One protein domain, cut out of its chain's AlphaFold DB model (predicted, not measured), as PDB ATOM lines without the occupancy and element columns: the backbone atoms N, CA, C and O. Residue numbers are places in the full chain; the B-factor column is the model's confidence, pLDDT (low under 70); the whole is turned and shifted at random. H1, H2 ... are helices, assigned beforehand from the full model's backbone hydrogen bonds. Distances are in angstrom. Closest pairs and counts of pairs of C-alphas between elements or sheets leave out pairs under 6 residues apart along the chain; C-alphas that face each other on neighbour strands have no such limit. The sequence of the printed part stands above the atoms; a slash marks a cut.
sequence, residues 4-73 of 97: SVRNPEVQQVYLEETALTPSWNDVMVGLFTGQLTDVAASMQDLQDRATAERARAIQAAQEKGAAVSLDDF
ATOM      1  N   SER A   4      -5.189 -14.327 -68.345       92.69
ATOM      2  CA  SER A   4      -5.097 -15.768 -68.597       92.69
ATOM      3  C   SER A   4      -3.791 -16.406 -68.119       92.69
ATOM      4  O   SER A   4      -3.746 -17.614 -67.899       92.69
ATOM      5  N   VAL A   5      -2.744 -15.604 -67.885       91.12
ATOM      6  CA  VAL A   5      -1.492 -16.075 -67.267       91.12
ATOM      7  C   VAL A   5      -1.697 -16.405 -65.784       91.12
ATOM      8  O   VAL A   5      -1.086 -17.346 -65.281       91.12
ATOM      9  N   ARG A   6      -2.559 -15.657 -65.077       89.31
ATOM     10  CA  ARG A   6      -2.893 -15.905 -63.662       89.31
ATOM     11  C   ARG A   6      -3.990 -16.958 -63.515       89.31
ATOM     12  O   ARG A   6      -3.886 -17.811 -62.639       89.31
ATOM     13  N   ASN A   7      -5.025 -16.879 -64.349       95.31
ATOM     14  CA  ASN A   7      -6.156 -17.799 -64.343       95.31
ATOM     15  C   ASN A   7      -6.453 -18.281 -65.777       95.31
ATOM     16  O   ASN A   7      -7.109 -17.565 -66.536       95.31
ATOM     17  N   PRO A   8      -6.013 -19.495 -66.160       97.00
ATOM     18  CA  PRO A   8      -6.238 -20.033 -67.503       97.00
ATOM     19  C   PRO A   8      -7.716 -20.149 -67.897       97.00
ATOM     20  O   PRO A   8      -8.032 -20.105 -69.087       97.00
ATOM     21  N   GLU A   9      -8.637 -20.262 -66.933       97.62
ATOM     22  CA  GLU A   9     -10.074 -20.363 -67.208       97.62
ATOM     23  C   GLU A   9     -10.662 -19.062 -67.771       97.62
ATOM     24  O   GLU A   9     -11.717 -19.092 -68.403       97.62
ATOM     25  N   VAL A  10      -9.940 -17.938 -67.671       97.69
ATOM     26  CA  VAL A  10     -10.295 -16.677 -68.344       97.69
ATOM     27  C   VAL A  10     -10.418 -16.844 -69.862       97.69
ATOM     28  O   VAL A  10     -11.192 -16.131 -70.497       97.69
ATOM     29  N   GLN A  11      -9.751 -17.835 -70.457       97.44
ATOM     30  CA  GLN A  11      -9.943 -18.157 -71.872       97.44
ATOM     31  C   GLN A  11     -11.409 -18.483 -72.206       97.44
ATOM     32  O   GLN A  11     -11.866 -18.163 -73.297       97.44
ATOM     33  N   GLN A  12     -12.174 -19.048 -71.262       98.19
ATOM     34  CA  GLN A  12     -13.610 -19.273 -71.448       98.19
ATOM     35  C   GLN A  12     -14.374 -17.953 -71.563       98.19
ATOM     36  O   GLN A  12     -15.269 -17.844 -72.388       98.19
ATOM     37  N   VAL A  13     -13.978 -16.920 -70.814       98.00
ATOM     38  CA  VAL A  13     -14.566 -15.578 -70.939       98.00
ATOM     39  C   VAL A  13     -14.311 -15.017 -72.336       98.00
ATOM     40  O   VAL A  13     -15.243 -14.541 -72.971       98.00
ATOM     41  N   TYR A  14     -13.081 -15.121 -72.848       97.38
ATOM     42  CA  TYR A  14     -12.735 -14.621 -74.186       97.38
ATOM     43  C   TYR A  14     -13.509 -15.321 -75.309       97.38
ATOM     44  O   TYR A  14     -13.803 -14.696 -76.324       97.38
ATOM     45  N   LEU A  15     -13.854 -16.601 -75.135       97.69
ATOM     46  CA  LEU A  15     -14.693 -17.338 -76.085       97.69
ATOM     47  C   LEU A  15     -16.156 -16.882 -76.065       97.69
ATOM     48  O   LEU A  15     -16.837 -17.004 -77.081       97.69
ATOM     49  N   GLU A  16     -16.637 -16.368 -74.931       98.19
ATOM     50  CA  GLU A  16     -17.980 -15.801 -74.839       98.19
ATOM     51  C   GLU A  16     -18.040 -14.352 -75.319       98.19
ATOM     52  O   GLU A  16     -19.115 -13.937 -75.739       98.19
ATOM     53  N   GLU A  17     -16.952 -13.580 -75.235       97.06
ATOM     54  CA  GLU A  17     -16.939 -12.166 -75.627       97.06
ATOM     55  C   GLU A  17     -17.338 -11.962 -77.093       97.06
ATOM     56  O   GLU A  17     -16.861 -12.621 -78.018       97.06
ATOM     57  N   THR A  18     -18.208 -10.984 -77.305       96.25
ATOM     58  CA  THR A  18     -18.709 -10.592 -78.616       96.25
ATOM     59  C   THR A  18     -18.249  -9.185 -78.974       96.25
ATOM     60  O   THR A  18     -18.027  -8.327 -78.118       96.25
ATOM     61  N   ALA A  19     -18.083  -8.938 -80.273       95.12
ATOM     62  CA  ALA A  19     -17.689  -7.623 -80.755       95.12
ATOM     63  C   ALA A  19     -18.789  -6.586 -80.480       95.12
ATOM     64  O   ALA A  19     -19.959  -6.793 -80.809       95.12
ATOM     65  N   LEU A  20     -18.397  -5.434 -79.934       96.12
ATOM     66  CA  LEU A  20     -19.322  -4.333 -79.687       96.12
ATOM     67  C   LEU A  20     -19.829  -3.737 -81.001       96.12
ATOM     68  O   LEU A  20     -19.053  -3.480 -81.921       96.12
ATOM     69  N   THR A  21     -21.130  -3.456 -81.047       94.44
ATOM     70  CA  THR A  21     -21.773  -2.715 -82.137       94.44
ATOM     71  C   THR A  21     -22.634  -1.592 -81.546       94.44
ATOM     72  O   THR A  21     -23.493  -1.883 -80.713       94.44
ATOM     73  N   PRO A  22     -22.440  -0.316 -81.936       95.50
ATOM     74  CA  PRO A  22     -21.359   0.201 -82.782       95.50
ATOM     75  C   PRO A  22     -19.963  -0.078 -82.210       95.50
ATOM     76  O   PRO A  22     -19.769  -0.006 -80.993       95.50
ATOM     77  N   SER A  23     -19.008  -0.395 -83.079       97.00
ATOM     78  CA  SER A  23     -17.613  -0.623 -82.695       97.00
ATOM     79  C   SER A  23     -16.894   0.694 -82.392       97.00
ATOM     80  O   SER A  23     -17.404   1.779 -82.679       97.00
ATOM     81  N   TRP A  24     -15.670   0.623 -81.860       96.62
ATOM     82  CA  TRP A  24     -14.830   1.814 -81.691       96.62
ATOM     83  C   TRP A  24     -14.638   2.575 -83.013       96.62
ATOM     84  O   TRP A  24     -14.780   3.795 -83.040       96.62
ATOM     85  N   ASN A  25     -14.402   1.864 -84.125       97.12
ATOM     86  CA  ASN A  25     -14.269   2.485 -85.448       97.12
ATOM     87  C   ASN A  25     -15.546   3.232 -85.849       97.12
ATOM     88  O   ASN A  25     -15.462   4.353 -86.342       97.12
ATOM     89  N   ASP A  26     -16.718   2.640 -85.610       98.00
ATOM     90  CA  ASP A  26     -17.999   3.267 -85.948       98.00
ATOM     91  C   ASP A  26     -18.238   4.529 -85.114       98.00
ATOM     92  O   ASP A  26     -18.669   5.550 -85.647       98.00
ATOM     93  N   VAL A  27     -17.898   4.495 -83.819       98.00
ATOM     94  CA  VAL A  27     -17.966   5.670 -82.937       98.00
ATOM     95  C   VAL A  27     -17.024   6.772 -83.431       98.00
ATOM     96  O   VAL A  27     -17.430   7.929 -83.528       98.00
ATOM     97  N   MET A  28     -15.790   6.429 -83.809       97.88
ATOM     98  CA  MET A  28     -14.820   7.397 -84.336       97.88
ATOM     99  C   MET A  28     -15.275   8.005 -85.665       97.88
ATOM    100  O   MET A  28     -15.174   9.218 -85.846       97.88
ATOM    101  N   VAL A  29     -15.820   7.197 -86.580       98.19
ATOM    102  CA  VAL A  29     -16.405   7.686 -87.839       98.19
ATOM    103  C   VAL A  29     -17.606   8.589 -87.556       98.19
ATOM    104  O   VAL A  29     -17.721   9.654 -88.164       98.19
ATOM    105  N   GLY A  30     -18.471   8.221 -86.610       98.12
ATOM    106  CA  GLY A  30     -19.608   9.041 -86.195       98.12
ATOM    107  C   GLY A  30     -19.176  10.406 -85.655       98.12
ATOM    108  O   GLY A  30     -19.743  11.425 -86.043       98.12
ATOM    109  N   LEU A  31     -18.129  10.448 -84.826       98.12
ATOM    110  CA  LEU A  31     -17.562  11.697 -84.307       98.12
ATOM    111  C   LEU A  31     -16.907  12.534 -85.411       98.12
ATOM    112  O   LEU A  31     -17.131  13.737 -85.498       98.12
ATOM    113  N   PHE A  32     -16.128  11.898 -86.289       97.56
ATOM    114  CA  PHE A  32     -15.427  12.583 -87.376       97.56
ATOM    115  C   PHE A  32     -16.384  13.182 -88.414       97.56
ATOM    116  O   PHE A  32     -16.148  14.273 -88.929       97.56
ATOM    117  N   THR A  33     -17.474  12.478 -88.719       98.12
ATOM    118  CA  THR A  33     -18.498  12.940 -89.668       98.12
ATOM    119  C   THR A  33     -19.499  13.916 -89.045       98.12
ATOM    120  O   THR A  33     -20.302  14.502 -89.769       98.12
ATOM    121  N   GLY A  34     -19.458  14.114 -87.722       97.19
ATOM    122  CA  GLY A  34     -20.380  14.976 -86.981       97.19
ATOM    123  C   GLY A  34     -21.749  14.349 -86.699       97.19
ATOM    124  O   GLY A  34     -22.647  15.046 -86.229       97.19
ATOM    125  N   GLN A  35     -21.930  13.050 -86.962       98.00
ATOM    126  CA  GLN A  35     -23.124  12.304 -86.546       98.00
ATOM    127  C   GLN A  35     -23.206  12.187 -85.016       98.00
ATOM    128  O   GLN A  35     -24.288  12.280 -84.439       98.00
ATOM    129  N   LEU A  36     -22.057  12.001 -84.367       98.00
ATOM    130  CA  LEU A  36     -21.880  12.125 -82.927       98.00
ATOM    131  C   LEU A  36     -21.154  13.444 -82.657       98.00
ATOM    132  O   LEU A  36     -20.207  13.791 -83.359       98.00
ATOM    133  N   THR A  37     -21.600  14.191 -81.653       97.62
ATOM    134  CA  THR A  37     -21.075  15.539 -81.364       97.62
ATOM    135  C   THR A  37     -20.419  15.644 -79.992       97.62
ATOM    136  O   THR A  37     -19.540  16.480 -79.798       97.62
ATOM    137  N   ASP A  38     -20.793  14.771 -79.058       97.88
ATOM    138  CA  ASP A  38     -20.216  14.714 -77.720       97.88
ATOM    139  C   ASP A  38     -19.196  13.575 -77.631       97.88
ATOM    140  O   ASP A  38     -19.545  12.394 -77.538       97.88
ATOM    141  N   VAL A  39     -17.916  13.941 -77.676       97.31
ATOM    142  CA  VAL A  39     -16.800  12.990 -77.592       97.31
ATOM    143  C   VAL A  39     -16.789  12.274 -76.242       97.31
ATOM    144  O   VAL A  39     -16.599  11.061 -76.202       97.31
ATOM    145  N   ALA A  40     -16.993  13.009 -75.145       97.75
ATOM    146  CA  ALA A  40     -16.887  12.450 -73.803       97.75
ATOM    147  C   ALA A  40     -18.013  11.443 -73.556       97.75
ATOM    148  O   ALA A  40     -17.745  10.316 -73.145       97.75
ATOM    149  N   ALA A  41     -19.249  11.812 -73.899       98.19
ATOM    150  CA  ALA A  41     -20.391  10.914 -73.776       98.19
ATOM    151  C   ALA A  41     -20.256   9.682 -74.684       98.19
ATOM    152  O   ALA A  41     -20.523   8.571 -74.236       98.19
ATOM    153  N   SER A  42     -19.790   9.845 -75.928       97.81
ATOM    154  CA  SER A  42     -19.635   8.714 -76.859       97.81
ATOM    155  C   SER A  42     -18.584   7.703 -76.388       97.81
ATOM    156  O   SER A  42     -18.770   6.496 -76.538       97.81
ATOM    157  N   MET A  43     -17.476   8.181 -75.813       97.69
ATOM    158  CA  MET A  43     -16.427   7.307 -75.283       97.69
ATOM    159  C   MET A  43     -16.849   6.642 -73.973       97.69
ATOM    160  O   MET A  43     -16.552   5.465 -73.781       97.69
ATOM    161  N   GLN A  44     -17.574   7.358 -73.107       98.19
ATOM    162  CA  GLN A  44     -18.138   6.775 -71.890       98.19
ATOM    163  C   GLN A  44     -19.139   5.665 -72.224       98.19
ATOM    164  O   GLN A  44     -19.025   4.570 -71.691       98.19
ATOM    165  N   ASP A  45     -20.053   5.902 -73.168       97.94
ATOM    166  CA  ASP A  45     -21.007   4.888 -73.625       97.94
ATOM    167  C   ASP A  45     -20.300   3.647 -74.200       97.94
ATOM    168  O   ASP A  45     -20.678   2.512 -73.907       97.94
ATOM    169  N   LEU A  46     -19.236   3.838 -74.988       97.69
ATOM    170  CA  LEU A  46     -18.439   2.722 -75.496       97.69
ATOM    171  C   LEU A  46     -17.775   1.927 -74.359       97.69
ATOM    172  O   LEU A  46     -17.789   0.694 -74.389       97.69
ATOM    173  N   GLN A  47     -17.215   2.619 -73.363       97.38
ATOM    174  CA  GLN A  47     -16.616   1.997 -72.182       97.38
ATOM    175  C   GLN A  47     -17.657   1.212 -71.374       97.38
ATOM    176  O   GLN A  47     -17.396   0.071 -70.994       97.38
ATOM    177  N   ASP A  48     -18.840   1.783 -71.157       98.00
ATOM    178  CA  ASP A  48     -19.925   1.148 -70.410       98.00
ATOM    179  C   ASP A  48     -20.396  -0.130 -71.115       98.00
ATOM    180  O   ASP A  48     -20.547  -1.177 -70.478       98.00
ATOM    181  N   ARG A  49     -20.541  -0.088 -72.446       97.75
ATOM    182  CA  ARG A  49     -20.873  -1.268 -73.258       97.75
ATOM    183  C   ARG A  49     -19.788  -2.339 -73.196       97.75
ATOM    184  O   ARG A  49     -20.117  -3.515 -73.065       97.75
ATOM    185  N   ALA A  50     -18.512  -1.954 -73.240       97.00
ATOM    186  CA  ALA A  50     -17.399  -2.892 -73.089       97.00
ATOM    187  C   ALA A  50     -17.407  -3.576 -71.714       97.00
ATOM    188  O   ALA A  50     -17.253  -4.793 -71.615       97.00
ATOM    189  N   THR A  51     -17.626  -2.807 -70.646       96.19
ATOM    190  CA  THR A  51     -17.706  -3.335 -69.280       96.19
ATOM    191  C   THR A  51     -18.916  -4.251 -69.095       96.19
ATOM    192  O   THR A  51     -18.786  -5.317 -68.490       96.19
ATOM    193  N   ALA A  52     -20.076  -3.885 -69.643       97.31
ATOM    194  CA  ALA A  52     -21.273  -4.722 -69.607       97.31
ATOM    195  C   ALA A  52     -21.069  -6.046 -70.359       97.31
ATOM    196  O   ALA A  52     -21.441  -7.106 -69.853       97.31
ATOM    197  N   GLU A  53     -20.425  -6.003 -71.527       98.06
ATOM    198  CA  GLU A  53     -20.127  -7.203 -72.305       98.06
ATOM    199  C   GLU A  53     -19.154  -8.134 -71.575       98.06
ATOM    200  O   GLU A  53     -19.400  -9.337 -71.496       98.06
ATOM    201  N   ARG A  54     -18.107  -7.586 -70.946       97.44
ATOM    202  CA  ARG A  54     -17.198  -8.363 -70.088       97.44
ATOM    203  C   ARG A  54     -17.959  -9.071 -68.968       97.44
ATOM    204  O   ARG A  54     -17.740 -10.258 -68.739       97.44
ATOM    205  N   ALA A  55     -18.848  -8.362 -68.271       97.69
ATOM    206  CA  ALA A  55     -19.640  -8.938 -67.186       97.69
ATOM    207  C   ALA A  55     -20.554 -10.072 -67.686       97.69
ATOM    208  O   ALA A  55     -20.607 -11.138 -67.071       97.69
ATOM    209  N   ARG A  56     -21.211  -9.879 -68.837       98.19
ATOM    210  CA  ARG A  56     -22.035 -10.909 -69.484       98.19
ATOM    211  C   ARG A  56     -21.206 -12.136 -69.881       98.19
ATOM    212  O   ARG A  56     -21.636 -13.260 -69.639       98.19
ATOM    213  N   ALA A  57     -20.027 -11.938 -70.467       98.50
ATOM    214  CA  ALA A  57     -19.132 -13.021 -70.866       98.50
ATOM    215  C   ALA A  57     -18.627 -13.830 -69.658       98.50
ATOM    216  O   ALA A  57     -18.593 -15.058 -69.711       98.50
ATOM    217  N   ILE A  58     -18.306 -13.161 -68.543       98.50
ATOM    218  CA  ILE A  58     -17.956 -13.822 -67.276       98.50
ATOM    219  C   ILE A  58     -19.116 -14.696 -66.796       98.50
ATOM    220  O   ILE A  58     -18.903 -15.866 -66.491       98.50
ATOM    221  N   GLN A  59     -20.339 -14.160 -66.774       98.38
ATOM    222  CA  GLN A  59     -21.513 -14.928 -66.363       98.38
ATOM    223  C   GLN A  59     -21.735 -16.152 -67.267       98.38
ATOM    224  O   GLN A  59     -21.933 -17.257 -66.770       98.38
ATOM    225  N   ALA A  60     -21.645 -15.986 -68.587       98.56
ATOM    226  CA  ALA A  60     -21.806 -17.089 -69.533       98.56
ATOM    227  C   ALA A  60     -20.728 -18.180 -69.357       98.56
ATOM    228  O   ALA A  60     -21.029 -19.371 -69.453       98.56
ATOM    229  N   ALA A  61     -19.484 -17.802 -69.043       98.44
ATOM    230  CA  ALA A  61     -18.423 -18.753 -68.719       98.44
ATOM    231  C   ALA A  61     -18.695 -19.490 -67.391       98.44
ATOM    232  O   ALA A  61     -18.517 -20.708 -67.312       98.44
ATOM    233  N   GLN A  62     -19.186 -18.784 -66.367       98.44
ATOM    234  CA  GLN A  62     -19.582 -19.377 -65.083       98.44
ATOM    235  C   GLN A  62     -20.739 -20.373 -65.239       98.44
ATOM    236  O   GLN A  62     -20.707 -21.449 -64.645       98.44
ATOM    237  N   GLU A  63     -21.732 -20.067 -66.078       98.38
ATOM    238  CA  GLU A  63     -22.841 -20.977 -66.403       98.38
ATOM    239  C   GLU A  63     -22.352 -22.276 -67.072       98.38
ATOM    240  O   GLU A  63     -22.979 -23.327 -66.925       98.38
ATOM    241  N   LYS A  64     -21.197 -22.229 -67.750       97.75
ATOM    242  CA  LYS A  64     -20.500 -23.396 -68.321       97.75
ATOM    243  C   LYS A  64     -19.542 -24.081 -67.336       97.75
ATOM    244  O   LYS A  64     -18.916 -25.075 -67.697       97.75
ATOM    245  N   GLY A  65     -19.459 -23.591 -66.099       97.94
ATOM    246  CA  GLY A  65     -18.689 -24.181 -65.005       97.94
ATOM    247  C   GLY A  65     -17.295 -23.590 -64.788       97.94
ATOM    248  O   GLY A  65     -16.546 -24.155 -63.993       97.94
ATOM    249  N   ALA A  66     -16.936 -22.490 -65.458       98.19
ATOM    250  CA  ALA A  66     -15.631 -21.858 -65.276       98.19
ATOM    251  C   ALA A  66     -15.531 -21.109 -63.931       98.19
ATOM    252  O   ALA A  66     -16.398 -20.306 -63.574       98.19
ATOM    253  N   ALA A  67     -14.436 -21.322 -63.207       97.75
ATOM    254  CA  ALA A  67     -14.045 -20.616 -61.993       97.75
ATOM    255  C   ALA A  67     -13.360 -19.280 -62.339       97.75
ATOM    256  O   ALA A  67     -12.147 -19.108 -62.209       97.75
ATOM    257  N   VAL A  68     -14.165 -18.323 -62.800       97.56
ATOM    258  CA  VAL A  68     -13.728 -16.979 -63.212       97.56
ATOM    259  C   VAL A  68     -14.585 -15.898 -62.569       97.56
ATOM    260  O   VAL A  68     -15.741 -16.122 -62.215       97.56
ATOM    261  N   SER A  69     -14.027 -14.703 -62.424       96.38
ATOM    262  CA  SER A  69     -14.659 -13.547 -61.791       96.38
ATOM    263  C   SER A  69     -14.137 -12.233 -62.377       96.38
ATOM    264  O   SER A  69     -13.185 -12.211 -63.156       96.38
ATOM    265  N   LEU A  70     -14.738 -11.107 -61.984       93.88
ATOM    266  CA  LEU A  70     -14.232  -9.790 -62.378       93.88
ATOM    267  C   LEU A  70     -12.835  -9.507 -61.797       93.88
ATOM    268  O   LEU A  70     -12.026  -8.851 -62.450       93.88
ATOM    269  N   ASP A  71     -12.524 -10.047 -60.615       94.06
ATOM    270  CA  ASP A  71     -11.232  -9.853 -59.946       94.06
ATOM    271  C   ASP A  71     -10.064 -10.426 -60.757       94.06
ATOM    272  O   ASP A  71      -8.931  -9.948 -60.633       94.06
ATOM    273  N   ASP A  72     -10.330 -11.392 -61.644       94.44
ATOM    274  CA  ASP A  72      -9.346 -11.937 -62.581       94.44
ATOM    275  C   ASP A  72      -8.824 -10.878 -63.571       94.44
ATOM    276  O   ASP A  72      -7.686 -10.984 -64.039       94.44
ATOM    277  N   PHE A  73      -9.598  -9.814 -63.806       91.75
ATOM    278  CA  PHE A  73      -9.275  -8.700 -64.702       91.75
ATOM    279  C   PHE A  73      -8.731  -7.461 -63.982       91.75
ATOM    280  O   PHE A  73      -8.318  -6.503 -64.638       91.75
TER     281      PHE A  73
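What this domain is: This is residues 4 to 73 of the 97 residues of an uncharacterized protein of Chloroflexia bacterium (UniProt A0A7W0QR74). One long helix, H3, makes the length of a rod; H1 crosses it near its last residues, and shorter H2 lies beside its first residues in a lopsided hairpin. Residues 17 to 23 stretch between H1 and H2, and little H4 ends near H3. The 70 printed residues hold four named helices, H1 to H4, and no named strand: all helix, loose, radius of gyration of the C-alphas 15.0 A, spans 45 by 20 by 18 A.

Where its parts are: H1 is residues 10 to 16, from C-alpha 10 at (-10.295, -16.677, -68.344). H2 is 24 to 33, 14.2 A; H3 is 39 to 63, 36.3 A; H4 is 70 to 73, ending at (-9.275, -8.700, -64.702).

How they stand to each other: H1 touches residues 54 to 61 of H3, about perpendicular at 74 degrees; the closest C-alphas, of Glu 16 and Ala 57, are 5.0 A apart. H2 and H3 form a helical hairpin, a shallow tilt of 17 degrees, opposite ways; H3 touches H2 with residues 39 to 46 alone, closest C-alphas Leu 31 and Val 39, 6.9 A. H4 is close to H3 but not clearly touching, closest C-alphas Ala 55 and Leu 70, 7.3 A. H2 is apart from H1 and H4. In H1, H2 and H3 every O i to N i+4 pair is within hydrogen-bond range; H4 is too short for one.

The domain as a whole: The C-alphas of Gly 34 and Gly 65, the two farthest apart, are 44.9 A apart. The printed part has no cut, no link is long, and no printed residue is under 70 in pLDDT.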